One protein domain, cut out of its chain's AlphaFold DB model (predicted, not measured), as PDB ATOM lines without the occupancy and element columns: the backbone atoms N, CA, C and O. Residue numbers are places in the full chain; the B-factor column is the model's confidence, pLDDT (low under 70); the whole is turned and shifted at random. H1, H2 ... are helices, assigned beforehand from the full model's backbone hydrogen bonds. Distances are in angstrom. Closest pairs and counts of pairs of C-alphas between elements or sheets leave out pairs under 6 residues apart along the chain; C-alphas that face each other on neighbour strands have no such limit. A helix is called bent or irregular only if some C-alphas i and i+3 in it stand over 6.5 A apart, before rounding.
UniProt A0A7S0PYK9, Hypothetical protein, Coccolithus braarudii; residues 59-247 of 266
ATOM      1  N   ALA A  59     118.423 138.758 126.495       62.03
ATOM      2  CA  ALA A  59     119.045 139.020 127.785       62.03
ATOM      3  C   ALA A  59     117.951 139.006 128.866       62.03
ATOM      4  O   ALA A  59     117.526 140.055 129.343       62.03
ATOM      5  N   LYS A  60     117.490 137.806 129.247       79.12
ATOM      6  CA  LYS A  60     116.440 137.592 130.264       79.12
ATOM      7  C   LYS A  60     116.769 138.228 131.626       79.12
ATOM      8  O   LYS A  60     115.881 138.388 132.450       79.12
ATOM      9  N   ILE A  61     118.026 138.611 131.843       86.62
ATOM     10  CA  ILE A  61     118.535 139.190 133.088       86.62
ATOM     11  C   ILE A  61     118.030 140.625 133.309       86.62
ATOM     12  O   ILE A  61     117.710 140.977 134.440       86.62
ATOM     13  N   LEU A  62     117.915 141.456 132.260       89.38
ATOM     14  CA  LEU A  62     117.559 142.872 132.445       89.38
ATOM     15  C   LEU A  62     116.145 143.070 133.007       89.38
ATOM     16  O   LEU A  62     116.025 143.771 134.010       89.38
ATOM     17  N   PRO A  63     115.084 142.448 132.448       89.25
ATOM     18  CA  PRO A  63     113.749 142.572 133.026       89.25
ATOM     19  C   PRO A  63     113.698 142.092 134.479       89.25
ATOM     20  O   PRO A  63     113.075 142.741 135.308       89.25
ATOM     21  N   VAL A  64     114.405 141.006 134.811       89.44
ATOM     22  CA  VAL A  64     114.466 140.487 136.187       89.44
ATOM     23  C   VAL A  64     115.119 141.500 137.130       89.44
ATOM     24  O   VAL A  64     114.593 141.735 138.215       89.44
ATOM     25  N   ALA A  65     116.213 142.143 136.713       93.31
ATOM     26  CA  ALA A  65     116.890 143.159 137.517       93.31
ATOM     27  C   ALA A  65     116.003 144.390 137.774       93.31
ATOM     28  O   ALA A  65     115.868 144.816 138.921       93.31
ATOM     29  N   TYR A  66     115.353 144.932 136.737       93.00
ATOM     30  CA  TYR A  66     114.451 146.081 136.881       93.00
ATOM     31  C   TYR A  66     113.204 145.749 137.710       93.00
ATOM     32  O   TYR A  66     112.825 146.537 138.576       93.00
ATOM     33  N   THR A  67     112.602 144.573 137.507       91.38
ATOM     34  CA  THR A  67     111.459 144.108 138.305       91.38
ATOM     35  C   THR A  67     111.850 143.905 139.765       91.38
ATOM     36  O   THR A  67     111.149 144.380 140.652       91.38
ATOM     37  N   GLY A  68     112.988 143.258 140.032       93.62
ATOM     38  CA  GLY A  68     113.489 143.066 141.393       93.62
ATOM     39  C   GLY A  68     113.747 144.394 142.106       93.62
ATOM     40  O   GLY A  68     113.304 144.580 143.239       93.62
ATOM     41  N   ALA A  69     114.382 145.349 141.418       94.12
ATOM     42  CA  ALA A  69     114.564 146.700 141.937       94.12
ATOM     43  C   ALA A  69     113.213 147.371 142.225       94.12
ATOM     44  O   ALA A  69     113.011 147.872 143.324       94.12
ATOM     45  N   SER A  70     112.261 147.331 141.292       93.19
ATOM     46  CA  SER A  70     110.930 147.922 141.472       93.19
ATOM     47  C   SER A  70     110.165 147.333 142.663       93.19
ATOM     48  O   SER A  70     109.651 148.093 143.483       93.19
ATOM     49  N   VAL A  71     110.151 146.006 142.826       94.19
ATOM     50  CA  VAL A  71     109.527 145.349 143.988       94.19
ATOM     51  C   VAL A  71     110.174 145.829 145.288       94.19
ATOM     52  O   VAL A  71     109.464 146.192 146.226       94.19
ATOM     53  N   ALA A  72     111.508 145.909 145.334       95.69
ATOM     54  CA  ALA A  72     112.217 146.430 146.497       95.69
ATOM     55  C   ALA A  72     111.867 147.904 146.781       95.69
ATOM     56  O   ALA A  72     111.685 148.282 147.938       95.69
ATOM     57  N   LEU A  73     111.723 148.738 145.747       94.75
ATOM     58  CA  LEU A  73     111.317 150.138 145.896       94.75
ATOM     59  C   LEU A  73     109.882 150.280 146.417       94.75
ATOM     60  O   LEU A  73     109.648 151.100 147.303       94.75
ATOM     61  N   LEU A  74     108.937 149.472 145.929       94.81
ATOM     62  CA  LEU A  74     107.555 149.460 146.426       94.81
ATOM     63  C   LEU A  74     107.476 148.966 147.871       94.81
ATOM     64  O   LEU A  74     106.808 149.589 148.691       94.81
ATOM     65  N   TRP A  75     108.214 147.907 148.210       94.94
ATOM     66  CA  TRP A  75     108.339 147.429 149.590       94.94
ATOM     67  C   TRP A  75     108.907 148.498 150.529       94.94
ATOM     68  O   TRP A  75     108.543 148.586 151.697       94.94
ATOM     69  N   ARG A  76     109.805 149.344 150.032       94.62
ATOM     70  CA  ARG A  76     110.310 150.477 150.807       94.62
ATOM     71  C   ARG A  76     109.335 151.639 150.873       94.62
ATOM     72  O   ARG A  76     109.314 152.342 151.879       94.62
ATOM     73  N   ALA A  77     108.524 151.832 149.839       93.81
ATOM     74  CA  ALA A  77     107.480 152.843 149.840       93.81
ATOM     75  C   ALA A  77     106.448 152.574 150.949       93.81
ATOM     76  O   ALA A  77     106.010 153.521 151.589       93.81
ATOM     77  N   THR A  78     106.126 151.312 151.257       94.50
ATOM     78  CA  THR A  78     105.204 150.970 152.365       94.50
ATOM     79  C   THR A  78     105.775 151.282 153.752       94.50
ATOM     80  O   THR A  78     105.014 151.442 154.702       94.50
ATOM     81  N   GLN A  79     107.100 151.399 153.870       93.94
ATOM     82  CA  GLN A  79     107.811 151.695 155.120       93.94
ATOM     83  C   GLN A  79     108.236 153.165 155.238       93.94
ATOM     84  O   GLN A  79     108.803 153.571 156.253       93.94
ATOM     85  N   ALA A  80     108.019 153.977 154.202       91.56
ATOM     86  CA  ALA A  80     108.455 155.363 154.199       91.56
ATOM     87  C   ALA A  80     107.536 156.235 155.070       91.56
ATOM     88  O   ALA A  80     106.318 156.245 154.907       91.56
ATOM     89  N   ALA A  81     108.130 157.026 155.967       88.38
ATOM     90  CA  ALA A  81     107.382 157.898 156.874       88.38
ATOM     91  C   ALA A  81     106.760 159.127 156.173       88.38
ATOM     92  O   ALA A  81     105.758 159.672 156.635       88.38
ATOM     93  N   GLY A  82     107.355 159.593 155.068       89.00
ATOM     94  CA  GLY A  82     106.953 160.813 154.366       89.00
ATOM     95  C   GLY A  82     106.228 160.545 153.048       89.00
ATOM     96  O   GLY A  82     106.730 159.818 152.197       89.00
ATOM     97  N   ARG A  83     105.090 161.217 152.813       91.44
ATOM     98  CA  ARG A  83     104.311 161.087 151.560       91.44
ATOM     99  C   ARG A  83     105.117 161.421 150.298       91.44
ATOM    100  O   ARG A  83     104.935 160.770 149.276       91.44
ATOM    101  N   ALA A  84     106.006 162.415 150.357       90.44
ATOM    102  CA  ALA A  84     106.898 162.740 149.241       90.44
ATOM    103  C   ALA A  84     107.873 161.599 148.922       90.44
ATOM    104  O   ALA A  84     108.121 161.317 147.753       90.44
ATOM    105  N   ASP A  85     108.386 160.916 149.944       89.81
ATOM    106  CA  ASP A  85     109.323 159.808 149.759       89.81
ATOM    107  C   ASP A  85     108.611 158.584 149.175       89.81
ATOM    108  O   ASP A  85     109.128 157.961 148.247       89.81
ATOM    109  N   VAL A  86     107.385 158.301 149.640       93.62
ATOM    110  CA  VAL A  86     106.488 157.302 149.035       93.62
ATOM    111  C   VAL A  86     106.281 157.608 147.550       93.62
ATOM    112  O   VAL A  86     106.458 156.726 146.713       93.62
ATOM    113  N   ALA A  87     105.954 158.860 147.212       93.44
ATOM    114  CA  ALA A  87     105.720 159.277 145.832       93.44
ATOM    115  C   ALA A  87     106.975 159.129 144.958       93.44
ATOM    116  O   ALA A  87     106.878 158.629 143.841       93.44
ATOM    117  N   ALA A  88     108.152 159.506 145.463       94.56
ATOM    118  CA  ALA A  88     109.410 159.341 144.738       94.56
ATOM    119  C   ALA A  88     109.749 157.864 144.492       94.56
ATOM    120  O   ALA A  88     110.104 157.497 143.374       94.56
ATOM    121  N   LEU A  89     109.610 157.010 145.513       95.69
ATOM    122  CA  LEU A  89     109.858 155.570 145.400       95.69
ATOM    123  C   LEU A  89     108.884 154.903 144.424       95.69
ATOM    124  O   LEU A  89     109.312 154.135 143.564       95.69
ATOM    125  N   ALA A  90     107.592 155.232 144.514       95.81
ATOM    126  CA  ALA A  90     106.575 154.733 143.596       95.81
ATOM    127  C   ALA A  90     106.828 155.202 142.154       95.81
ATOM    128  O   ALA A  90     106.751 154.394 141.230       95.81
ATOM    129  N   ALA A  91     107.197 156.473 141.957       95.75
ATOM    130  CA  ALA A  91     107.508 157.019 140.641       95.75
ATOM    131  C   ALA A  91     108.729 156.339 140.008       95.75
ATOM    132  O   ALA A  91     108.659 155.906 138.862       95.75
ATOM    133  N   VAL A  92     109.828 156.172 140.753       96.56
ATOM    134  CA  VAL A  92     111.020 155.476 140.240       96.56
ATOM    135  C   VAL A  92     110.749 153.990 140.001       96.56
ATOM    136  O   VAL A  92     111.250 153.422 139.034       96.56
ATOM    137  N   SER A  93     109.933 153.355 140.841       95.62
ATOM    138  CA  SER A  93     109.477 151.984 140.611       95.62
ATOM    139  C   SER A  93     108.710 151.856 139.289       95.62
ATOM    140  O   SER A  93     109.016 150.981 138.478       95.62
ATOM    141  N   ALA A  94     107.756 152.758 139.039       93.62
ATOM    142  CA  ALA A  94     106.997 152.788 137.793       93.62
ATOM    143  C   ALA A  94     107.908 153.049 136.583       93.62
ATOM    144  O   ALA A  94     107.829 152.323 135.594       93.62
ATOM    145  N   LEU A  95     108.831 154.012 136.693       93.69
ATOM    146  CA  LEU A  95     109.865 154.292 135.693       93.69
ATOM    147  C   LEU A  95     110.672 153.036 135.350       93.69
ATOM    148  O   LEU A  95     110.863 152.725 134.177       93.69
ATOM    149  N   ALA A  96     111.114 152.288 136.366       93.88
ATOM    150  CA  ALA A  96     111.931 151.093 136.185       93.88
ATOM    151  C   ALA A  96     111.221 150.009 135.358       93.88
ATOM    152  O   ALA A  96     111.834 149.445 134.453       93.88
ATOM    153  N   ILE A  97     109.944 149.726 135.639       91.75
ATOM    154  CA  ILE A  97     109.193 148.664 134.947       91.75
ATOM    155  C   ILE A  97     108.663 149.127 133.592       91.75
ATOM    156  O   ILE A  97     108.769 148.392 132.611       91.75
ATOM    157  N   VAL A  98     108.046 150.305 133.544       89.75
ATOM    158  CA  VAL A  98     107.221 150.708 132.400       89.75
ATOM    159  C   VAL A  98     108.045 151.363 131.299       89.75
ATOM    160  O   VAL A  98     107.688 151.253 130.130       89.75
ATOM    161  N   ASP A  99     109.162 151.997 131.651       91.12
ATOM    162  CA  ASP A  99     110.033 152.666 130.688       91.12
ATOM    163  C   ASP A  99     111.414 152.003 130.611       91.12
ATOM    164  O   ASP A  99     111.788 151.446 129.576       91.12
ATOM    165  N   LEU A 100     112.177 151.981 131.711       92.00
ATOM    166  CA  LEU A 100     113.588 151.580 131.656       92.00
ATOM    167  C   LEU A 100     113.773 150.133 131.207       92.00
ATOM    168  O   LEU A 100     114.623 149.877 130.351       92.00
ATOM    169  N   ALA A 101     112.993 149.193 131.745       91.06
ATOM    170  CA  ALA A 101     113.081 147.784 131.380       91.06
ATOM    171  C   ALA A 101     112.805 147.529 129.883       91.06
ATOM    172  O   ALA A 101     113.690 146.968 129.218       91.06
ATOM    173  N   PRO A 102     111.647 147.925 129.309       90.12
ATOM    174  CA  PRO A 102     111.377 147.700 127.892       90.12
ATOM    175  C   PRO A 102     112.341 148.477 126.992       90.12
ATOM    176  O   PRO A 102     112.883 147.891 126.048       90.12
ATOM    177  N   THR A 103     112.633 149.742 127.311       91.88
ATOM    178  CA  THR A 103     113.537 150.585 126.517       91.88
ATOM    179  C   THR A 103     114.957 150.019 126.507       91.88
ATOM    180  O   THR A 103     115.542 149.842 125.437       91.88
ATOM    181  N   SER A 104     115.506 149.645 127.667       93.44
ATOM    182  CA  SER A 104     116.849 149.051 127.774       93.44
ATOM    183  C   SER A 104     116.951 147.730 127.021       93.44
ATOM    184  O   SER A 104     117.937 147.479 126.325       93.44
ATOM    185  N   ASN A 105     115.929 146.876 127.127       91.88
ATOM    186  CA  ASN A 105     115.911 145.592 126.434       91.88
ATOM    187  C   ASN A 105     115.837 145.772 124.910       91.88
ATOM    188  O   ASN A 105     116.574 145.114 124.174       91.88
ATOM    189  N   ALA A 106     115.000 146.698 124.428       90.75
ATOM    190  CA  ALA A 106     114.898 147.024 123.008       90.75
ATOM    191  C   ALA A 106     116.213 147.604 122.460       90.75
ATOM    192  O   ALA A 106     116.707 147.138 121.429       90.75
ATOM    193  N   GLN A 107     116.817 148.557 123.176       93.88
ATOM    194  CA  GLN A 107     118.095 149.175 122.812       93.88
ATOM    195  C   GLN A 107     119.237 148.153 122.791       93.88
ATOM    196  O   GLN A 107     120.010 148.118 121.835       93.88
ATOM    197  N   LEU A 108     119.318 147.263 123.785       94.38
ATOM    198  CA  LEU A 108     120.342 146.219 123.816       94.38
ATOM    199  C   LEU A 108     120.148 145.195 122.691       94.38
ATOM    200  O   LEU A 108     121.124 144.763 122.077       94.38
ATOM    201  N   ALA A 109     118.907 144.801 122.401       91.50
ATOM    202  CA  ALA A 109     118.618 143.894 121.296       91.50
ATOM    203  C   ALA A 109     118.994 144.519 119.942       91.50
ATOM    204  O   ALA A 109     119.599 143.846 119.108       91.50
ATOM    205  N   SER A 110     118.682 145.804 119.749       92.12
ATOM    206  CA  SER A 110     119.106 146.591 118.586       92.12
ATOM    207  C   SER A 110     120.633 146.635 118.467       92.12
ATOM    208  O   SER A 110     121.184 146.258 117.435       92.12
ATOM    209  N   ALA A 111     121.331 146.975 119.554       93.44
ATOM    210  CA  ALA A 111     122.789 147.032 119.587       93.44
ATOM    211  C   ALA A 111     123.457 145.689 119.272       93.44
ATOM    212  O   ALA A 111     124.461 145.644 118.561       93.44
ATOM    213  N   LYS A 112     122.903 144.576 119.771       93.50
ATOM    214  CA  LYS A 112     123.398 143.231 119.448       93.50
ATOM    215  C   LYS A 112     123.257 142.916 117.960       93.50
ATOM    216  O   LYS A 112     124.202 142.380 117.394       93.50
ATOM    217  N   ARG A 113     122.123 143.269 117.342       91.75
ATOM    218  CA  ARG A 113     121.878 143.052 115.905       91.75
ATOM    219  C   ARG A 113     122.776 143.914 115.023       91.75
ATOM    220  O   ARG A 113     123.408 143.391 114.113       91.75
ATOM    221  N   ALA A 114     122.899 145.200 115.343       91.25
ATOM    222  CA  ALA A 114     123.810 146.101 114.638       91.25
ATOM    223  C   ALA A 114     125.264 145.589 114.692       91.25
ATOM    224  O   ALA A 114     126.004 145.662 113.717       91.25
ATOM    225  N   ASN A 115     125.663 145.002 115.824       92.81
ATOM    226  CA  ASN A 115     127.008 144.471 116.028       92.81
ATOM    227  C   ASN A 115     127.200 143.013 115.555       92.81
ATOM    228  O   ASN A 115     128.298 142.486 115.714       92.81
ATOM    229  N   SER A 116     126.165 142.336 115.042       91.19
ATOM    230  CA  SER A 116     126.267 140.958 114.526       91.19
ATOM    231  C   SER A 116     126.482 140.876 113.011       91.19
ATOM    232  O   SER A 116     126.556 139.779 112.468       91.19
ATOM    233  N   VAL A 117     126.557 142.016 112.319       86.62
ATOM    234  CA  VAL A 117     126.940 142.081 110.898       86.62
ATOM    235  C   VAL A 117     128.417 141.682 110.760       86.62
ATOM    236  O   VAL A 117     129.205 142.013 111.642       86.62
ATOM    237  N   ALA A 118     128.782 140.974 109.678       64.88
ATOM    238  CA  ALA A 118     130.127 140.415 109.460       64.88
ATOM    239  C   ALA A 118     131.255 141.441 109.683       64.88
ATOM    240  O   ALA A 118     132.279 141.111 110.275       64.88
ATOM    241  N   GLU A 119     131.013 142.698 109.304       86.12
ATOM    242  CA  GLU A 119     131.877 143.835 109.612       86.12
ATOM    243  C   GLU A 119     131.062 144.942 110.303       86.12
ATOM    244  O   GLU A 119     130.383 145.734 109.642       86.12
ATOM    245  N   PRO A 120     131.064 145.003 111.647       85.25
ATOM    246  CA  PRO A 120     130.301 146.010 112.365       85.25
ATOM    247  C   PRO A 120     130.951 147.385 112.207       85.25
ATOM    248  O   PRO A 120     132.133 147.578 112.515       85.25
ATOM    249  N   THR A 121     130.144 148.359 111.788       93.44
ATOM    250  CA  THR A 121     130.571 149.751 111.625       93.44
ATOM    251  C   THR A 121     131.039 150.356 112.954       93.44
ATOM    252  O   THR A 121     130.660 149.921 114.048       93.44
ATOM    253  N   THR A 122     131.856 151.410 112.886       95.56
ATOM    254  CA  THR A 122     132.275 152.185 114.069       95.56
ATOM    255  C   THR A 122     131.071 152.732 114.845       95.56
ATOM    256  O   THR A 122     131.079 152.736 116.078       95.56
ATOM    257  N   ILE A 123     130.003 153.107 114.135       95.38
ATOM    258  CA  ILE A 123     128.743 153.595 114.708       95.38
ATOM    259  C   ILE A 123     128.020 152.478 115.476       95.38
ATOM    260  O   ILE A 123     127.575 152.710 116.597       95.38
ATOM    261  N   ALA A 124     127.958 151.252 114.944       94.94
ATOM    262  CA  ALA A 124     127.354 150.110 115.639       94.94
ATOM    263  C   ALA A 124     128.098 149.761 116.942       94.94
ATOM    264  O   ALA A 124     127.476 149.518 117.982       94.94
ATOM    265  N   LYS A 125     129.438 149.802 116.918       95.88
ATOM    266  CA  LYS A 125     130.272 149.615 118.118       95.88
ATOM    267  C   LYS A 125     130.016 150.715 119.152       95.88
ATOM    268  O   LYS A 125     129.803 150.408 120.327       95.88
ATOM    269  N   LYS A 126     129.971 151.982 118.713       96.81
ATOM    270  CA  LYS A 126     129.637 153.141 119.559       96.81
ATOM    271  C   LYS A 126     128.249 152.991 120.183       96.81
ATOM    272  O   LYS A 126     128.118 153.136 121.394       96.81
ATOM    273  N   TRP A 127     127.235 152.632 119.395       96.81
ATOM    274  CA  TRP A 127     125.868 152.402 119.869       96.81
ATOM    275  C   TRP A 127     125.817 151.378 121.000       96.81
ATOM    276  O   TRP A 127     125.282 151.653 122.072       96.81
ATOM    277  N   LYS A 128     126.446 150.215 120.796       96.19
ATOM    278  CA  LYS A 128     126.520 149.162 121.811       96.19
ATOM    279  C   LYS A 128     127.200 149.642 123.090       96.19
ATOM    280  O   LYS A 128     126.680 149.381 124.172       96.19
ATOM    281  N   ALA A 129     128.327 150.346 122.979       97.31
ATOM    282  CA  ALA A 129     129.035 150.886 124.137       97.31
ATOM    283  C   ALA A 129     128.170 151.888 124.921       97.31
ATOM    284  O   ALA A 129     128.067 151.780 126.141       97.31
ATOM    285  N   LEU A 130     127.487 152.804 124.228       97.31
ATOM    286  CA  LEU A 130     126.601 153.793 124.849       97.31
ATOM    287  C   LEU A 130     125.390 153.152 125.530       97.31
ATOM    288  O   LEU A 130     125.054 153.525 126.651       97.31
ATOM    289  N   VAL A 131     124.755 152.166 124.890       96.62
ATOM    290  CA  VAL A 131     123.630 151.428 125.482       96.62
ATOM    291  C   VAL A 131     124.071 150.678 126.740       96.62
ATOM    292  O   VAL A 131     123.381 150.734 127.753       96.62
ATOM    293  N   LEU A 132     125.230 150.013 126.713       96.56
ATOM    294  CA  LEU A 132     125.760 149.319 127.891       96.56
ATOM    295  C   LEU A 132     126.112 150.290 129.021       96.56
ATOM    296  O   LEU A 132     125.755 150.024 130.165       96.56
ATOM    297  N   LEU A 133     126.750 151.420 128.703       96.25
ATOM    298  CA  LEU A 133     127.062 152.472 129.673       96.25
ATOM    299  C   LEU A 133     125.788 153.008 130.338       96.25
ATOM    300  O   LEU A 133     125.727 153.103 131.563       96.25
ATOM    301  N   LYS A 134     124.756 153.304 129.538       96.69
ATOM    302  CA  LYS A 134     123.449 153.757 130.024       96.69
ATOM    303  C   LYS A 134     122.827 152.737 130.976       96.69
ATOM    304  O   LYS A 134     122.484 153.091 132.098       96.69
ATOM    305  N   ILE A 135     122.714 151.478 130.547       96.69
ATOM    306  CA  ILE A 135     122.104 150.403 131.341       96.69
ATOM    307  C   ILE A 135     122.874 150.190 132.647       96.69
ATOM    308  O   ILE A 135     122.262 150.082 133.705       96.69
ATOM    309  N   ALA A 136     124.209 150.166 132.594       96.25
ATOM    310  CA  ALA A 136     125.038 150.041 133.787       96.25
ATOM    311  C   ALA A 136     124.789 151.203 134.761       96.25
ATOM    312  O   ALA A 136     124.508 150.961 135.932       96.25
ATOM    313  N   GLY A 137     124.796 152.449 134.274       97.12
ATOM    314  CA  GLY A 137     124.520 153.628 135.097       97.12
ATOM    315  C   GLY A 137     123.120 153.620 135.720       97.12
ATOM    316  O   GLY A 137     122.972 153.901 136.909       97.12
ATOM    317  N   GLN A 138     122.098 153.228 134.954       97.31
ATOM    318  CA  GLN A 138     120.725 153.089 135.449       97.31
ATOM    319  C   GLN A 138     120.619 152.017 136.540       97.31
ATOM    320  O   GLN A 138     120.031 152.270 137.592       97.31
ATOM    321  N   LEU A 139     121.221 150.842 136.335       97.00
ATOM    322  CA  LEU A 139     121.219 149.764 137.328       97.00
ATOM    323  C   LEU A 139     121.997 150.148 138.592       97.00
ATOM    324  O   LEU A 139     121.520 149.881 139.692       97.00
ATOM    325  N   SER A 140     123.146 150.817 138.464       97.38
ATOM    326  CA  SER A 140     123.897 151.341 139.612       97.38
ATOM    327  C   SER A 140     123.088 152.377 140.394       97.38
ATOM    328  O   SER A 140     123.058 152.324 141.623       97.38
ATOM    329  N   GLY A 141     122.387 153.278 139.699       97.56
ATOM    330  CA  GLY A 141     121.474 154.237 140.317       97.56
ATOM    331  C   GLY A 141     120.343 153.544 141.075       97.56
ATOM    332  O   GLY A 141     120.131 153.835 142.247       97.56
ATOM    333  N   LEU A 142     119.669 152.566 140.464       96.69
ATOM    334  CA  LEU A 142     118.608 151.793 141.120       96.69
ATOM    335  C   LEU A 142     119.120 151.007 142.332       96.69
ATOM    336  O   LEU A 142     118.482 151.035 143.382       96.69
ATOM    337  N   LEU A 143     120.279 150.355 142.220       97.00
ATOM    338  CA  LEU A 143     120.903 149.634 143.328       97.00
ATOM    339  C   LEU A 143     121.227 150.579 144.492       97.00
ATOM    340  O   LEU A 143     120.972 150.244 145.650       97.00
ATOM    341  N   TRP A 144     121.715 151.785 144.186       97.56
ATOM    342  CA  TRP A 144     121.927 152.831 145.184       97.56
ATOM    343  C   TRP A 144     120.625 153.223 145.878       97.56
ATOM    344  O   TRP A 144     120.596 153.339 147.102       97.56
ATOM    345  N   ILE A 145     119.537 153.408 145.118       96.88
ATOM    346  CA  ILE A 145     118.230 153.707 145.710       96.88
ATOM    347  C   ILE A 145     117.833 152.574 146.640       96.88
ATOM    348  O   ILE A 145     117.521 152.876 147.781       96.88
ATOM    349  N   VAL A 146     117.888 151.311 146.200       96.06
ATOM    350  CA  VAL A 146     117.509 150.134 147.001       96.06
ATOM    351  C   VAL A 146     118.295 150.070 148.313       96.06
ATOM    352  O   VAL A 146     117.675 149.900 149.363       96.06
ATOM    353  N   GLY A 147     119.614 150.287 148.275       95.25
ATOM    354  CA  GLY A 147     120.488 150.263 149.455       95.25
ATOM    355  C   GLY A 147     120.461 151.524 150.329       95.25
ATOM    356  O   GLY A 147     121.004 151.519 151.432       95.25
ATOM    357  N   ALA A 148     119.847 152.620 149.876       95.38
ATOM    358  CA  ALA A 148     119.829 153.871 150.629       95.38
ATOM    359  C   ALA A 148     119.003 153.757 151.920       95.38
ATOM    360  O   ALA A 148     117.821 153.452 151.869       95.38
ATOM    361  N   THR A 149     119.546 154.137 153.074       91.06
ATOM    362  CA  THR A 149     118.811 154.096 154.358       91.06
ATOM    363  C   THR A 149     117.886 155.293 154.593       91.06
ATOM    364  O   THR A 149     117.073 155.275 155.511       91.06
ATOM    365  N   GLY A 150     117.966 156.335 153.762       90.38
ATOM    366  CA  GLY A 150     117.180 157.555 153.939       90.38
ATOM    367  C   GLY A 150     116.724 158.191 152.633       90.38
ATOM    368  O   GLY A 150     117.277 157.943 151.559       90.38
ATOM    369  N   ALA A 151     115.742 159.083 152.749       90.38
ATOM    370  CA  ALA A 151     115.122 159.795 151.634       90.38
ATOM    371  C   ALA A 151     116.124 160.560 150.752       90.38
ATOM    372  O   ALA A 151     115.948 160.690 149.544       90.38
ATOM    373  N   THR A 152     117.207 161.074 151.344       94.44
ATOM    374  CA  THR A 152     118.250 161.779 150.586       94.44
ATOM    375  C   THR A 152     118.984 160.828 149.645       94.44
ATOM    376  O   THR A 152     119.254 161.183 148.501       94.44
ATOM    377  N   GLY A 153     119.271 159.604 150.097       94.06
ATOM    378  CA  GLY A 153     119.911 158.592 149.262       94.06
ATOM    379  C   GLY A 153     119.012 158.135 148.113       94.06
ATOM    380  O   GLY A 153     119.518 157.929 147.015       94.06
ATOM    381  N   VAL A 154     117.691 158.082 148.327       94.50
ATOM    382  CA  VAL A 154     116.706 157.785 147.272       94.50
ATOM    383  C   VAL A 154     116.776 158.820 146.149       94.50
ATOM    384  O   VAL A 154     116.940 158.460 144.987       94.50
ATOM    385  N   LEU A 155     116.729 160.110 146.489       96.94
ATOM    386  CA  LEU A 155     116.779 161.192 145.499       96.94
ATOM    387  C   LEU A 155     118.134 161.268 144.780       96.94
ATOM    388  O   LEU A 155     118.173 161.507 143.575       96.94
ATOM    389  N   ARG A 156     119.243 160.993 145.484       97.25
ATOM    390  CA  ARG A 156     120.576 160.888 144.863       97.25
ATOM    391  C   ARG A 156     120.646 159.732 143.874       97.25
ATOM    392  O   ARG A 156     121.081 159.935 142.745       97.25
ATOM    393  N   GLY A 157     120.177 158.548 144.261       97.06
ATOM    394  CA  GLY A 157     120.150 157.396 143.363       97.06
ATOM    395  C   GLY A 157     119.263 157.650 142.139       97.06
ATOM    396  O   GLY A 157     119.687 157.382 141.019       97.06
ATOM    397  N   ALA A 158     118.095 158.278 142.325       96.88
ATOM    398  CA  ALA A 158     117.214 158.680 141.228       96.88
ATOM    399  C   ALA A 158     117.882 159.686 140.278       96.88
ATOM    400  O   ALA A 158     117.812 159.530 139.059       96.88
ATOM    401  N   SER A 159     118.602 160.675 140.820       97.62
ATOM    402  CA  SER A 159     119.407 161.589 140.006       97.62
ATOM    403  C   SER A 159     120.515 160.851 139.243       97.62
ATOM    404  O   SER A 159     120.779 161.183 138.095       97.62
ATOM    405  N   GLY A 160     121.100 159.795 139.817       97.69
ATOM    406  CA  GLY A 160     122.072 158.937 139.137       97.69
ATOM    407  C   GLY A 160     121.478 158.184 137.944       97.69
ATOM    408  O   GLY A 160     122.091 158.138 136.879       97.69
ATOM    409  N   VAL A 161     120.252 157.663 138.083       97.00
ATOM    410  CA  VAL A 161     119.519 157.020 136.976       97.00
ATOM    411  C   VAL A 161     119.319 158.000 135.815       97.00
ATOM    412  O   VAL A 161     119.598 157.664 134.666       97.00
ATOM    413  N   LEU A 162     118.885 159.228 136.110       97.06
ATOM    414  CA  LEU A 162     118.655 160.254 135.088       97.06
ATOM    415  C   LEU A 162     119.959 160.807 134.504       97.06
ATOM    416  O   LEU A 162     120.036 161.061 133.305       97.06
ATOM    417  N   ALA A 163     121.016 160.916 135.309       97.31
ATOM    418  CA  ALA A 163     122.343 161.282 134.826       97.31
ATOM    419  C   ALA A 163     122.856 160.285 133.777       97.31
ATOM    420  O   ALA A 163     123.476 160.702 132.799       97.31
ATOM    421  N   ALA A 164     122.553 158.989 133.918       97.19
ATOM    422  CA  ALA A 164     122.894 157.990 132.908       97.19
ATOM    423  C   ALA A 164     122.172 158.235 131.566       97.19
ATOM    424  O   ALA A 164     122.782 158.061 130.509       97.19
ATOM    425  N   ASN A 165     120.912 158.693 131.587       95.94
ATOM    426  CA  ASN A 165     120.200 159.112 130.371       95.94
ATOM    427  C   ASN A 165     120.853 160.341 129.734       95.94
ATOM    428  O   ASN A 165     121.131 160.346 128.536       95.94
ATOM    429  N   ILE A 166     121.146 161.363 130.541       96.12
ATOM    430  CA  ILE A 166     121.784 162.598 130.069       96.12
ATOM    431  C   ILE A 166     123.141 162.285 129.439       96.12
ATOM    432  O   ILE A 166     123.412 162.728 128.326       96.12
ATOM    433  N   ALA A 167     123.971 161.480 130.106       97.12
ATOM    434  CA  ALA A 167     125.275 161.063 129.599       97.12
ATOM    435  C   ALA A 167     125.151 160.303 128.271       97.12
ATOM    436  O   ALA A 167     125.907 160.553 127.336       97.12
ATOM    437  N   PHE A 168     124.164 159.414 128.153       96.00
ATOM    438  CA  PHE A 168     123.886 158.704 126.908       96.00
ATOM    439  C   PHE A 168     123.569 159.658 125.748       96.00
ATOM    440  O   PHE A 168     124.126 159.504 124.658       96.00
ATOM    441  N   TRP A 169     122.720 160.664 125.971       95.25
ATOM    442  CA  TRP A 169     122.401 161.659 124.945       95.25
ATOM    443  C   TRP A 169     123.594 162.564 124.628       95.25
ATOM    444  O   TRP A 169     123.907 162.761 123.454       95.25
ATOM    445  N   ALA A 170     124.297 163.043 125.654       95.94
ATOM    446  CA  ALA A 170     125.465 163.911 125.522       95.94
ATOM    447  C   ALA A 170     126.610 163.246 124.742       95.94
ATOM    448  O   ALA A 170     127.279 163.898 123.946       95.94
ATOM    449  N   CYS A 171     126.795 161.933 124.894       97.31
ATOM    450  CA  CYS A 171     127.803 161.164 124.159       97.31
ATOM    451  C   CYS A 171     127.373 160.780 122.723       97.31
ATOM    452  O   CYS A 171     128.052 159.997 122.046       97.31
ATOM    453  N   GLY A 172     126.254 161.320 122.232       95.94
ATOM    454  CA  GLY A 172     125.772 161.106 120.869       95.94
ATOM    455  C   GLY A 172     124.933 159.841 120.692       95.94
ATOM    456  O   GLY A 172     124.931 159.264 119.606       95.94
ATOM    457  N   GLY A 173     124.213 159.396 121.727       95.44
ATOM    458  CA  GLY A 173     123.289 158.260 121.625       95.44
ATOM    459  C   GLY A 173     122.176 158.470 120.591       95.44
ATOM    460  O   GLY A 173     121.742 157.514 119.959       95.44
ATOM    461  N   ALA A 174     121.756 159.718 120.363       95.44
ATOM    462  CA  ALA A 174     120.761 160.053 119.344       95.44
ATOM    463  C   ALA A 174     121.260 159.812 117.915       95.44
ATOM    464  O   ALA A 174     120.531 159.249 117.103       95.44
ATOM    465  N   ASP A 175     122.498 160.216 117.640       96.94
ATOM    466  CA  ASP A 175     123.151 160.062 116.340       96.94
ATOM    467  C   ASP A 175     123.557 158.606 116.089       96.94
ATOM    468  O   ASP A 175     123.353 158.079 115.007       96.94
ATOM    469  N   ALA A 176     124.042 157.896 117.110       96.19
ATOM    470  CA  ALA A 176     124.456 156.500 116.977       96.19
ATOM    471  C   ALA A 176     123.292 155.485 117.000       96.19
ATOM    472  O   ALA A 176     123.541 154.277 117.003       96.19
ATOM    473  N   ARG A 177     122.029 155.923 117.067       95.50
ATOM    474  CA  ARG A 177     120.886 155.019 117.258       95.50
ATOM    475  C   ARG A 177     120.739 154.027 116.106       95.50
ATOM    476  O   ARG A 177     120.871 154.374 114.938       95.50
ATOM    477  N   HIS A 178     120.407 152.792 116.468       94.81
ATOM    478  CA  HIS A 178     119.950 151.778 115.527       94.81
ATOM    479  C   HIS A 178     118.515 151.348 115.852       94.81
ATOM    480  O   HIS A 178     118.059 151.442 116.997       94.81
ATOM    481  N   ASP A 179     117.803 150.868 114.841       91.75
ATOM    482  CA  ASP A 179     116.403 150.462 114.917       91.75
ATOM    483  C   ASP A 179     116.232 149.014 115.431       91.75
ATOM    484  O   ASP A 179     117.167 148.349 115.900       91.75
ATOM    485  N   ALA A 180     115.008 148.487 115.345       88.75
ATOM    486  CA  ALA A 180     114.720 147.101 115.693       88.75
ATOM    487  C   ALA A 180     115.326 146.081 114.711       88.75
ATOM    488  O   ALA A 180     115.478 144.926 115.095       88.75
ATOM    489  N   SER A 181     115.702 146.465 113.496       86.94
ATOM    490  CA  SER A 181     116.369 145.587 112.530       86.94
ATOM    491  C   SER A 181     117.904 145.630 112.632       86.94
ATOM    492  O   SER A 181     118.574 144.735 112.125       86.94
ATOM    493  N   GLY A 182     118.454 146.579 113.394       87.88
ATOM    494  CA  GLY A 182     119.893 146.819 113.508       87.88
ATOM    495  C   GLY A 182     120.431 147.756 112.424       87.88
ATOM    496  O   GLY A 182     121.644 147.823 112.253       87.88
ATOM    497  N   LEU A 183     119.557 148.460 111.703       91.12
ATOM    498  CA  LEU A 183     119.905 149.517 110.760       91.12
ATOM    499  C   LEU A 183     120.108 150.838 111.502       91.12
ATOM    500  O   LEU A 183     119.477 151.089 112.528       91.12
ATOM    501  N   HIS A 184     121.009 151.673 110.990       94.31
ATOM    502  CA  HIS A 184     121.272 153.000 111.542       94.31
ATOM    503  C   HIS A 184     120.061 153.907 111.300       94.31
ATOM    504  O   HIS A 184     119.643 154.105 110.162       94.31
ATOM    505  N   GLU A 185     119.478 154.419 112.381       94.25
ATOM    506  CA  GLU A 185     118.275 155.252 112.365       94.25
ATOM    507  C   GLU A 185     118.445 156.366 113.413       94.25
ATOM    508  O   GLU A 185     117.979 156.234 114.555       94.25
ATOM    509  N   PRO A 186     119.177 157.444 113.074       94.94
ATOM    510  CA  PRO A 186     119.419 158.539 114.004       94.94
ATOM    511  C   PRO A 186     118.107 159.242 114.373       94.94
ATOM    512  O   PRO A 186     117.207 159.399 113.544       94.94
ATOM    513  N   LEU A 187     117.994 159.714 115.620       92.25
ATOM    514  CA  LEU A 187     116.861 160.572 115.978       92.25
ATOM    515  C   LEU A 187     116.981 161.925 115.268       92.25
ATOM    516  O   LEU A 187     118.059 162.527 115.289       92.25
ATOM    517  N   PRO A 188     115.862 162.494 114.789       91.75
ATOM    518  CA  PRO A 188     115.814 163.900 114.419       91.75
ATOM    519  C   PRO A 188     116.308 164.783 115.574       91.75
ATOM    520  O   PRO A 188     115.880 164.612 116.721       91.75
ATOM    521  N   ALA A 189     117.164 165.764 115.273       90.56
ATOM    522  CA  ALA A 189     117.814 166.615 116.276       90.56
ATOM    523  C   ALA A 189     116.819 167.289 117.238       90.56
ATOM    524  O   ALA A 189     117.082 167.403 118.435       90.56
ATOM    525  N   ARG A 190     115.638 167.679 116.736       88.19
ATOM    526  CA  ARG A 190     114.562 168.254 117.555       88.19
ATOM    527  C   ARG A 190     114.048 167.265 118.605       88.19
ATOM    528  O   ARG A 190     113.911 167.648 119.760       88.19
ATOM    529  N   GLY A 191     113.813 166.007 118.227       86.88
ATOM    530  CA  GLY A 191     113.357 164.966 119.152       86.88
ATOM    531  C   GLY A 191     114.410 164.646 120.211       86.88
ATOM    532  O   GLY A 191     114.106 164.636 121.400       86.88
ATOM    533  N   ALA A 192     115.669 164.493 119.792       89.31
ATOM    534  CA  ALA A 192     116.787 164.276 120.708       89.31
ATOM    535  C   ALA A 192     116.946 165.423 121.720       89.31
ATOM    536  O   ALA A 192     117.120 165.180 122.913       89.31
ATOM    537  N   LYS A 193     116.830 166.677 121.257       89.19
ATOM    538  CA  LYS A 193     116.916 167.864 122.115       89.19
ATOM    539  C   LYS A 193     115.810 167.892 123.166       89.19
ATOM    540  O   LYS A 193     116.095 168.211 124.314       89.19
ATOM    541  N   VAL A 194     114.570 167.569 122.798       88.56
ATOM    542  CA  VAL A 194     113.453 167.596 123.755       88.56
ATOM    543  C   VAL A 194     113.642 166.530 124.829       88.56
ATOM    544  O   VAL A 194     113.560 166.856 126.008       88.56
ATOM    545  N   LEU A 195     113.973 165.295 124.436       88.88
ATOM    546  CA  LEU A 195     114.236 164.209 125.386       88.88
ATOM    547  C   LEU A 195     115.359 164.586 126.363       88.88
ATOM    548  O   LEU A 195     115.189 164.464 127.573       88.88
ATOM    549  N   ALA A 196     116.459 165.143 125.848       88.81
ATOM    550  CA  ALA A 196     117.564 165.606 126.680       88.81
ATOM    551  C   ALA A 196     117.146 166.725 127.652       88.81
ATOM    552  O   ALA A 196     117.551 166.709 128.811       88.81
ATOM    553  N   VAL A 197     116.325 167.688 127.215       92.69
ATOM    554  CA  VAL A 197     115.826 168.768 128.085       92.69
ATOM    555  C   VAL A 197     114.935 168.215 129.196       92.69
ATOM    556  O   VAL A 197     115.100 168.612 130.347       92.69
ATOM    557  N   VAL A 198     114.022 167.293 128.880       92.00
ATOM    558  CA  VAL A 198     113.155 166.659 129.885       92.00
ATOM    559  C   VAL A 198     113.997 165.896 130.910       92.00
ATOM    560  O   VAL A 198     113.842 166.137 132.107       92.00
ATOM    561  N   ASP A 199     114.946 165.067 130.462       92.75
ATOM    562  CA  ASP A 199     115.862 164.336 131.349       92.75
ATOM    563  C   ASP A 199     116.644 165.296 132.270       92.75
ATOM    564  O   ASP A 199     116.720 165.065 133.477       92.75
ATOM    565  N   VAL A 200     117.174 166.407 131.735       96.19
ATOM    566  CA  VAL A 200     117.899 167.434 132.510       96.19
ATOM    567  C   VAL A 200     117.002 168.111 133.545       96.19
ATOM    568  O   VAL A 200     117.437 168.317 134.679       96.19
ATOM    569  N   LEU A 201     115.760 168.449 133.192       97.12
ATOM    570  CA  LEU A 201     114.821 169.075 134.121       97.12
ATOM    571  C   LEU A 201     114.479 168.130 135.276       97.12
ATOM    572  O   LEU A 201     114.606 168.512 136.439       97.12
ATOM    573  N   VAL A 202     114.101 166.886 134.976       96.69
ATOM    574  CA  VAL A 202     113.752 165.899 136.008       96.69
ATOM    575  C   VAL A 202     114.980 165.555 136.864       96.69
ATOM    576  O   VAL A 202     114.868 165.450 138.089       96.69
ATOM    577  N   PHE A 203     116.169 165.479 136.259       97.25
ATOM    578  CA  PHE A 203     117.439 165.319 136.969       97.25
ATOM    579  C   PHE A 203     117.700 166.473 137.938       97.25
ATOM    580  O   PHE A 203     117.994 166.234 139.110       97.25
ATOM    581  N   ALA A 204     117.560 167.718 137.480       98.00
ATOM    582  CA  ALA A 204     117.789 168.901 138.299       98.00
ATOM    583  C   ALA A 204     116.819 168.957 139.488       98.00
ATOM    584  O   ALA A 204     117.234 169.306 140.594       98.00
ATOM    585  N   LEU A 205     115.557 168.558 139.295       97.56
ATOM    586  CA  LEU A 205     114.572 168.449 140.374       97.56
ATOM    587  C   LEU A 205     114.997 167.404 141.419       97.56
ATOM    588  O   LEU A 205     115.030 167.720 142.610       97.56
ATOM    589  N   ALA A 206     115.377 166.195 140.987       97.38
ATOM    590  CA  ALA A 206     115.848 165.132 141.881       97.38
ATOM    591  C   ALA A 206     117.109 165.546 142.654       97.38
ATOM    592  O   ALA A 206     117.179 165.398 143.878       97.38
ATOM    593  N   LEU A 207     118.093 166.111 141.949       97.88
ATOM    594  CA  LEU A 207     119.355 166.552 142.527       97.88
ATOM    595  C   LEU A 207     119.128 167.677 143.538       97.88
ATOM    596  O   LEU A 207     119.588 167.574 144.674       97.88
ATOM    597  N   THR A 208     118.358 168.704 143.176       97.81
ATOM    598  CA  THR A 208     118.031 169.825 144.070       97.81
ATOM    599  C   THR A 208     117.286 169.337 145.311       97.81
ATOM    600  O   THR A 208     117.657 169.699 146.426       97.81
ATOM    601  N   ALA A 209     116.296 168.451 145.155       97.06
ATOM    602  CA  ALA A 209     115.598 167.842 146.288       97.06
ATOM    603  C   ALA A 209     116.563 167.087 147.221       97.06
ATOM    604  O   ALA A 209     116.414 167.131 148.443       97.06
ATOM    605  N   SER A 210     117.582 166.430 146.658       96.94
ATOM    606  CA  SER A 210     118.591 165.683 147.415       96.94
ATOM    607  C   SER A 210     119.562 166.567 148.210       96.94
ATOM    608  O   SER A 210     120.134 166.113 149.202       96.94
ATOM    609  N   LEU A 211     119.752 167.821 147.793       97.56
ATOM    610  CA  LEU A 211     120.621 168.790 148.467       97.56
ATOM    611  C   LEU A 211     119.888 169.566 149.570       97.56
ATOM    612  O   LEU A 211     120.526 170.205 150.404       97.56
ATOM    613  N   LEU A 212     118.555 169.512 149.595       96.69
ATOM    614  CA  LEU A 212     117.744 170.231 150.570       96.69
ATOM    615  C   LEU A 212     117.546 169.428 151.874       96.69
ATOM    616  O   LEU A 212     117.422 168.195 151.840       96.69
ATOM    617  N   PRO A 213     117.438 170.108 153.035       95.38
ATOM    618  CA  PRO A 213     117.192 169.453 154.317       95.38
ATOM    619  C   PRO A 213     115.916 168.603 154.309       95.38
ATOM    620  O   PRO A 213     114.882 169.011 153.759       95.38
ATOM    621  N   VAL A 214     115.986 167.427 154.939       93.12
ATOM    622  CA  VAL A 214     114.829 166.539 155.155       93.12
ATOM    623  C   VAL A 214     113.757 167.299 155.944       93.12
ATOM    624  O   VAL A 214     114.078 168.041 156.868       93.12
ATOM    625  N   GLY A 215     112.488 167.155 155.555       89.62
ATOM    626  CA  GLY A 215     111.358 167.841 156.199       89.62
ATOM    627  C   GLY A 215     111.133 169.290 155.750       89.62
ATOM    628  O   GLY A 215     110.117 169.884 156.098       89.62
ATOM    629  N   SER A 216     112.029 169.870 154.943       95.12
ATOM    630  CA  SER A 216     111.801 171.211 154.399       95.12
ATOM    631  C   SER A 216     110.694 171.220 153.335       95.12
ATOM    632  O   SER A 216     110.641 170.350 152.465       95.12
ATOM    633  N   ILE A 217     109.849 172.261 153.346       95.69
ATOM    634  CA  ILE A 217     108.767 172.456 152.358       95.69
ATOM    635  C   ILE A 217     109.322 172.468 150.928       95.69
ATOM    636  O   ILE A 217     108.745 171.876 150.021       95.69
ATOM    637  N   ARG A 218     110.482 173.109 150.727       96.31
ATOM    638  CA  ARG A 218     111.140 173.173 149.414       96.31
ATOM    639  C   ARG A 218     111.463 171.777 148.892       96.31
ATOM    640  O   ARG A 218     111.135 171.474 147.751       96.31
ATOM    641  N   ARG A 219     112.056 170.921 149.727       95.50
ATOM    642  CA  ARG A 219     112.366 169.541 149.350       95.50
ATOM    643  C   ARG A 219     111.111 168.776 148.949       95.50
ATOM    644  O   ARG A 219     111.119 168.145 147.903       95.50
ATOM    645  N   ASP A 220     110.046 168.867 149.741       95.19
ATOM    646  CA  ASP A 220     108.763 168.221 149.440       95.19
ATOM    647  C   ASP A 220     108.205 168.662 148.074       95.19
ATOM    648  O   ASP A 220     107.822 167.817 147.266       95.19
ATOM    649  N   MET A 221     108.254 169.964 147.762       96.25
ATOM    650  CA  MET A 221     107.854 170.482 146.448       96.25
ATOM    651  C   MET A 221     108.707 169.903 145.312       96.25
ATOM    652  O   MET A 221     108.152 169.368 144.354       96.25
ATOM    653  N   PHE A 222     110.039 169.967 145.411       96.75
ATOM    654  CA  PHE A 222     110.931 169.435 144.372       96.75
ATOM    655  C   PHE A 222     110.758 167.926 144.176       96.75
ATOM    656  O   PHE A 222     110.701 167.468 143.036       96.75
ATOM    657  N   THR A 223     110.596 167.162 145.259       96.12
ATOM    658  CA  THR A 223     110.320 165.722 145.195       96.12
ATOM    659  C   THR A 223     108.998 165.427 144.486       96.12
ATOM    660  O   THR A 223     108.935 164.514 143.665       96.12
ATOM    661  N   LYS A 224     107.945 166.210 144.751       95.38
ATOM    662  CA  LYS A 224     106.653 166.074 144.060       95.38
ATOM    663  C   LYS A 224     106.765 166.396 142.574       95.38
ATOM    664  O   LYS A 224     106.255 165.631 141.765       95.38
ATOM    665  N   TYR A 225     107.448 167.481 142.201       96.25
ATOM    666  CA  TYR A 225     107.672 167.809 140.788       96.25
ATOM    667  C   TYR A 225     108.491 166.744 140.070       96.25
ATOM    668  O   TYR A 225     108.147 166.371 138.954       96.25
ATOM    669  N   PHE A 226     109.528 166.219 140.723       97.06
ATOM    670  CA  PHE A 226     110.283 165.077 140.225       97.06
ATOM    671  C   PHE A 226     109.360 163.876 139.975       97.06
ATOM    672  O   PHE A 226     109.325 163.355 138.864       97.06
ATOM    673  N   ALA A 227     108.572 163.474 140.977       96.44
ATOM    674  CA  ALA A 227     107.664 162.337 140.860       96.44
ATOM    675  C   ALA A 227     106.636 162.545 139.737       96.44
ATOM    676  O   ALA A 227     106.426 161.642 138.933       96.44
ATOM    677  N   MET A 228     106.043 163.739 139.627       95.00
ATOM    678  CA  MET A 228     105.118 164.073 138.540       95.00
ATOM    679  C   MET A 228     105.790 164.006 137.165       95.00
ATOM    680  O   MET A 228     105.218 163.417 136.255       95.00
ATOM    681  N   GLY A 229     106.999 164.557 137.014       94.44
ATOM    682  CA  GLY A 229     107.747 164.506 135.754       94.44
ATOM    683  C   GLY A 229     108.073 163.075 135.323       94.44
ATOM    684  O   GLY A 229     107.897 162.724 134.159       94.44
ATOM    685  N   VAL A 230     108.466 162.220 136.271       95.06
ATOM    686  CA  VAL A 230     108.697 160.790 136.019       95.06
ATOM    687  C   VAL A 230     107.407 160.077 135.604       95.06
ATOM    688  O   VAL A 230     107.398 159.328 134.629       95.06
ATOM    689  N   ILE A 231     106.307 160.313 136.323       93.56
ATOM    690  CA  ILE A 231     105.016 159.678 136.038       93.56
ATOM    691  C   ILE A 231     104.449 160.128 134.686       93.56
ATOM    692  O   ILE A 231     103.898 159.299 133.966       93.56
ATOM    693  N   ALA A 232     104.620 161.396 134.302       91.75
ATOM    694  CA  ALA A 232     104.225 161.881 132.981       91.75
ATOM    695  C   ALA A 232     104.911 161.079 131.858       91.75
ATOM    696  O   ALA A 232     104.224 160.549 130.986       91.75
ATOM    697  N   GLY A 233     106.230 160.874 131.949       87.31
ATOM    698  CA  GLY A 233     106.966 160.042 130.986       87.31
ATOM    699  C   GLY A 233     106.527 158.570 130.986       87.31
ATOM    700  O   GLY A 233     106.459 157.930 129.938       87.31
ATOM    701  N   VAL A 234     106.156 158.024 132.150       88.38
ATOM    702  CA  VAL A 234     105.579 156.674 132.247       88.38
ATOM    703  C   VAL A 234     104.256 156.584 131.478       88.38
ATOM    704  O   VAL A 234     104.065 155.633 130.721       88.38
ATOM    705  N   PHE A 235     103.354 157.559 131.625       86.38
ATOM    706  CA  PHE A 235     102.055 157.550 130.943       86.38
ATOM    707  C   PHE A 235     102.174 157.601 129.418       86.38
ATOM    708  O   PHE A 235     101.460 156.860 128.740       86.38
ATOM    709  N   GLU A 236     103.093 158.405 128.880       80.06
ATOM    710  CA  GLU A 236     103.364 158.458 127.435       80.06
ATOM    711  C   GLU A 236     103.766 157.072 126.898       80.06
ATOM    712  O   GLU A 236     103.253 156.603 125.878       80.06
ATOM    713  N   ASN A 237     104.614 156.350 127.636       77.69
ATOM    714  CA  ASN A 237     105.021 154.994 127.273       77.69
ATOM    715  C   ASN A 237     103.884 153.967 127.386       77.69
ATOM    716  O   ASN A 237     103.759 153.098 126.520       77.69
ATOM    717  N   VAL A 238     103.018 154.075 128.402       74.69
ATOM    718  CA  VAL A 238     101.832 153.207 128.525       74.69
ATOM    719  C   VAL A 238     100.876 153.420 127.357       74.69
ATOM    720  O   VAL A 238     100.390 152.443 126.792       74.69
ATOM    721  N   GLN A 239     100.613 154.667 126.962       74.81
ATOM    722  CA  GLN A 239      99.733 154.958 125.829       74.81
ATOM    723  C   GLN A 239     100.270 154.339 124.537       74.81
ATOM    724  O   GLN A 239      99.527 153.663 123.827       74.81
ATOM    725  N   ASN A 240     101.572 154.483 124.279       72.75
ATOM    726  CA  ASN A 240     102.223 153.859 123.128       72.75
ATOM    727  C   ASN A 240     102.120 152.324 123.162       72.75
ATOM    728  O   ASN A 240     101.873 151.696 122.130       72.75
ATOM    729  N   LEU A 241     102.255 151.717 124.345       70.69
ATOM    730  CA  LEU A 241     102.100 150.275 124.531       70.69
ATOM    731  C   LEU A 241     100.663 149.810 124.249       70.69
ATOM    732  O   LEU A 241     100.465 148.847 123.510       70.69
ATOM    733  N   VAL A 242      99.662 150.496 124.806       74.31
ATOM    734  CA  VAL A 242      98.239 150.159 124.633       74.31
ATOM    735  C   VAL A 242      97.814 150.320 123.174       74.31
ATOM    736  O   VAL A 242      97.178 149.423 122.626       74.31
ATOM    737  N   LEU A 243      98.206 151.414 122.514       71.94
ATOM    738  CA  LEU A 243      97.919 151.625 121.091       71.94
ATOM    739  C   LEU A 243      98.554 150.537 120.215       71.94
ATOM    740  O   LEU A 243      97.893 150.009 119.318       71.94
ATOM    741  N   GLY A 244      99.792 150.139 120.529       71.25
ATOM    742  CA  GLY A 244     100.469 149.028 119.865       71.25
ATOM    743  C   GLY A 244      99.749 147.686 120.039       71.25
ATOM    744  O   GLY A 244      99.609 146.944 119.069       71.25
ATOM    745  N   LEU A 245      99.240 147.386 121.241       70.88
ATOM    746  CA  LEU A 245      98.462 146.166 121.510       70.88
ATOM    747  C   LEU A 245      97.117 146.144 120.774       70.88
ATOM    748  O   LEU A 245      96.665 145.080 120.361       70.88
ATOM    749  N   LEU A 246      96.498 147.308 120.577       80.88
ATOM    750  CA  LEU A 246      95.250 147.447 119.823       80.88
ATOM    751  C   LEU A 246      95.452 147.417 118.299       80.88
ATOM    752  O   LEU A 246      94.489 147.598 117.555       80.88
ATOM    753  N   GLY A 247      96.686 147.230 117.816       74.50
ATOM    754  CA  GLY A 247      97.001 147.215 116.387       74.50
ATOM    755  C   GLY A 247      96.790 148.561 115.686       74.50
ATOM    756  O   GLY A 247      96.833 148.622 114.458       74.50
TER     757      GLY A 247
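This is residues 59 to 247 of the 266 residues of the protein "Hypothetical protein" of Coccolithus braarudii (UniProt A0A7S0PYK9). Six helices make an elongated bundle, each folding back along the one before; bent H2 touches H1, H3, H4 and H6. Residues 242 to 247, of which 242 to 245 belong to H6, stick out. The printed part has 189 residues, 147 of them in the six named helices H1 to H6 in order along the chain, with no named strand; its class is all helix, and the whole is compact, with a radius of gyration of the C-alphas of 17.0 A and spans of 56 by 32 by 29 A.

H1, residues 61 to 77, begins at C-alpha (118.535, 139.190, 133.088). H2, 83 to 114, assigned as one helix by its hydrogen bonds, is bent, C-alphas 98 and 101 being 6.6 A apart; its arms are H2a, 83 to 98, and H2b, 101 to 114. H3 is 122 to 147, 37.3 A; H4 151 to 170; H5 189 to 211; H6 217 to 245, 41.8 A, ending at C-alpha (98.462, 146.166, 121.510).

Hairpins, among them, with closest C-alphas: H1 and H2a, Ser 70 and Ser 93, 4.4 A; H2b and H3, by residues 124 to 135 of H3 alone, Ala 111 and Lys 128, 4.8 A; H3 and H4, Gln 138 and Val 161, 4.4 A; H4 and H5, Thr 152 and Ser 210, 5.0 A. H2a and H6 touch, the same way at a shallow tilt of 26 degrees, closest C-alphas Ala 88 and Ala 227, 5.2 A. In H1, H2a, H2b, H3, H5 and H6 every O i to N i+4 pair is within hydrogen-bond range; in H4 15 of 16 are.

The printed part has no cut. The link from H4 to H5 is long, 18 residues. Residues 59 and 118 have pLDDT under 70.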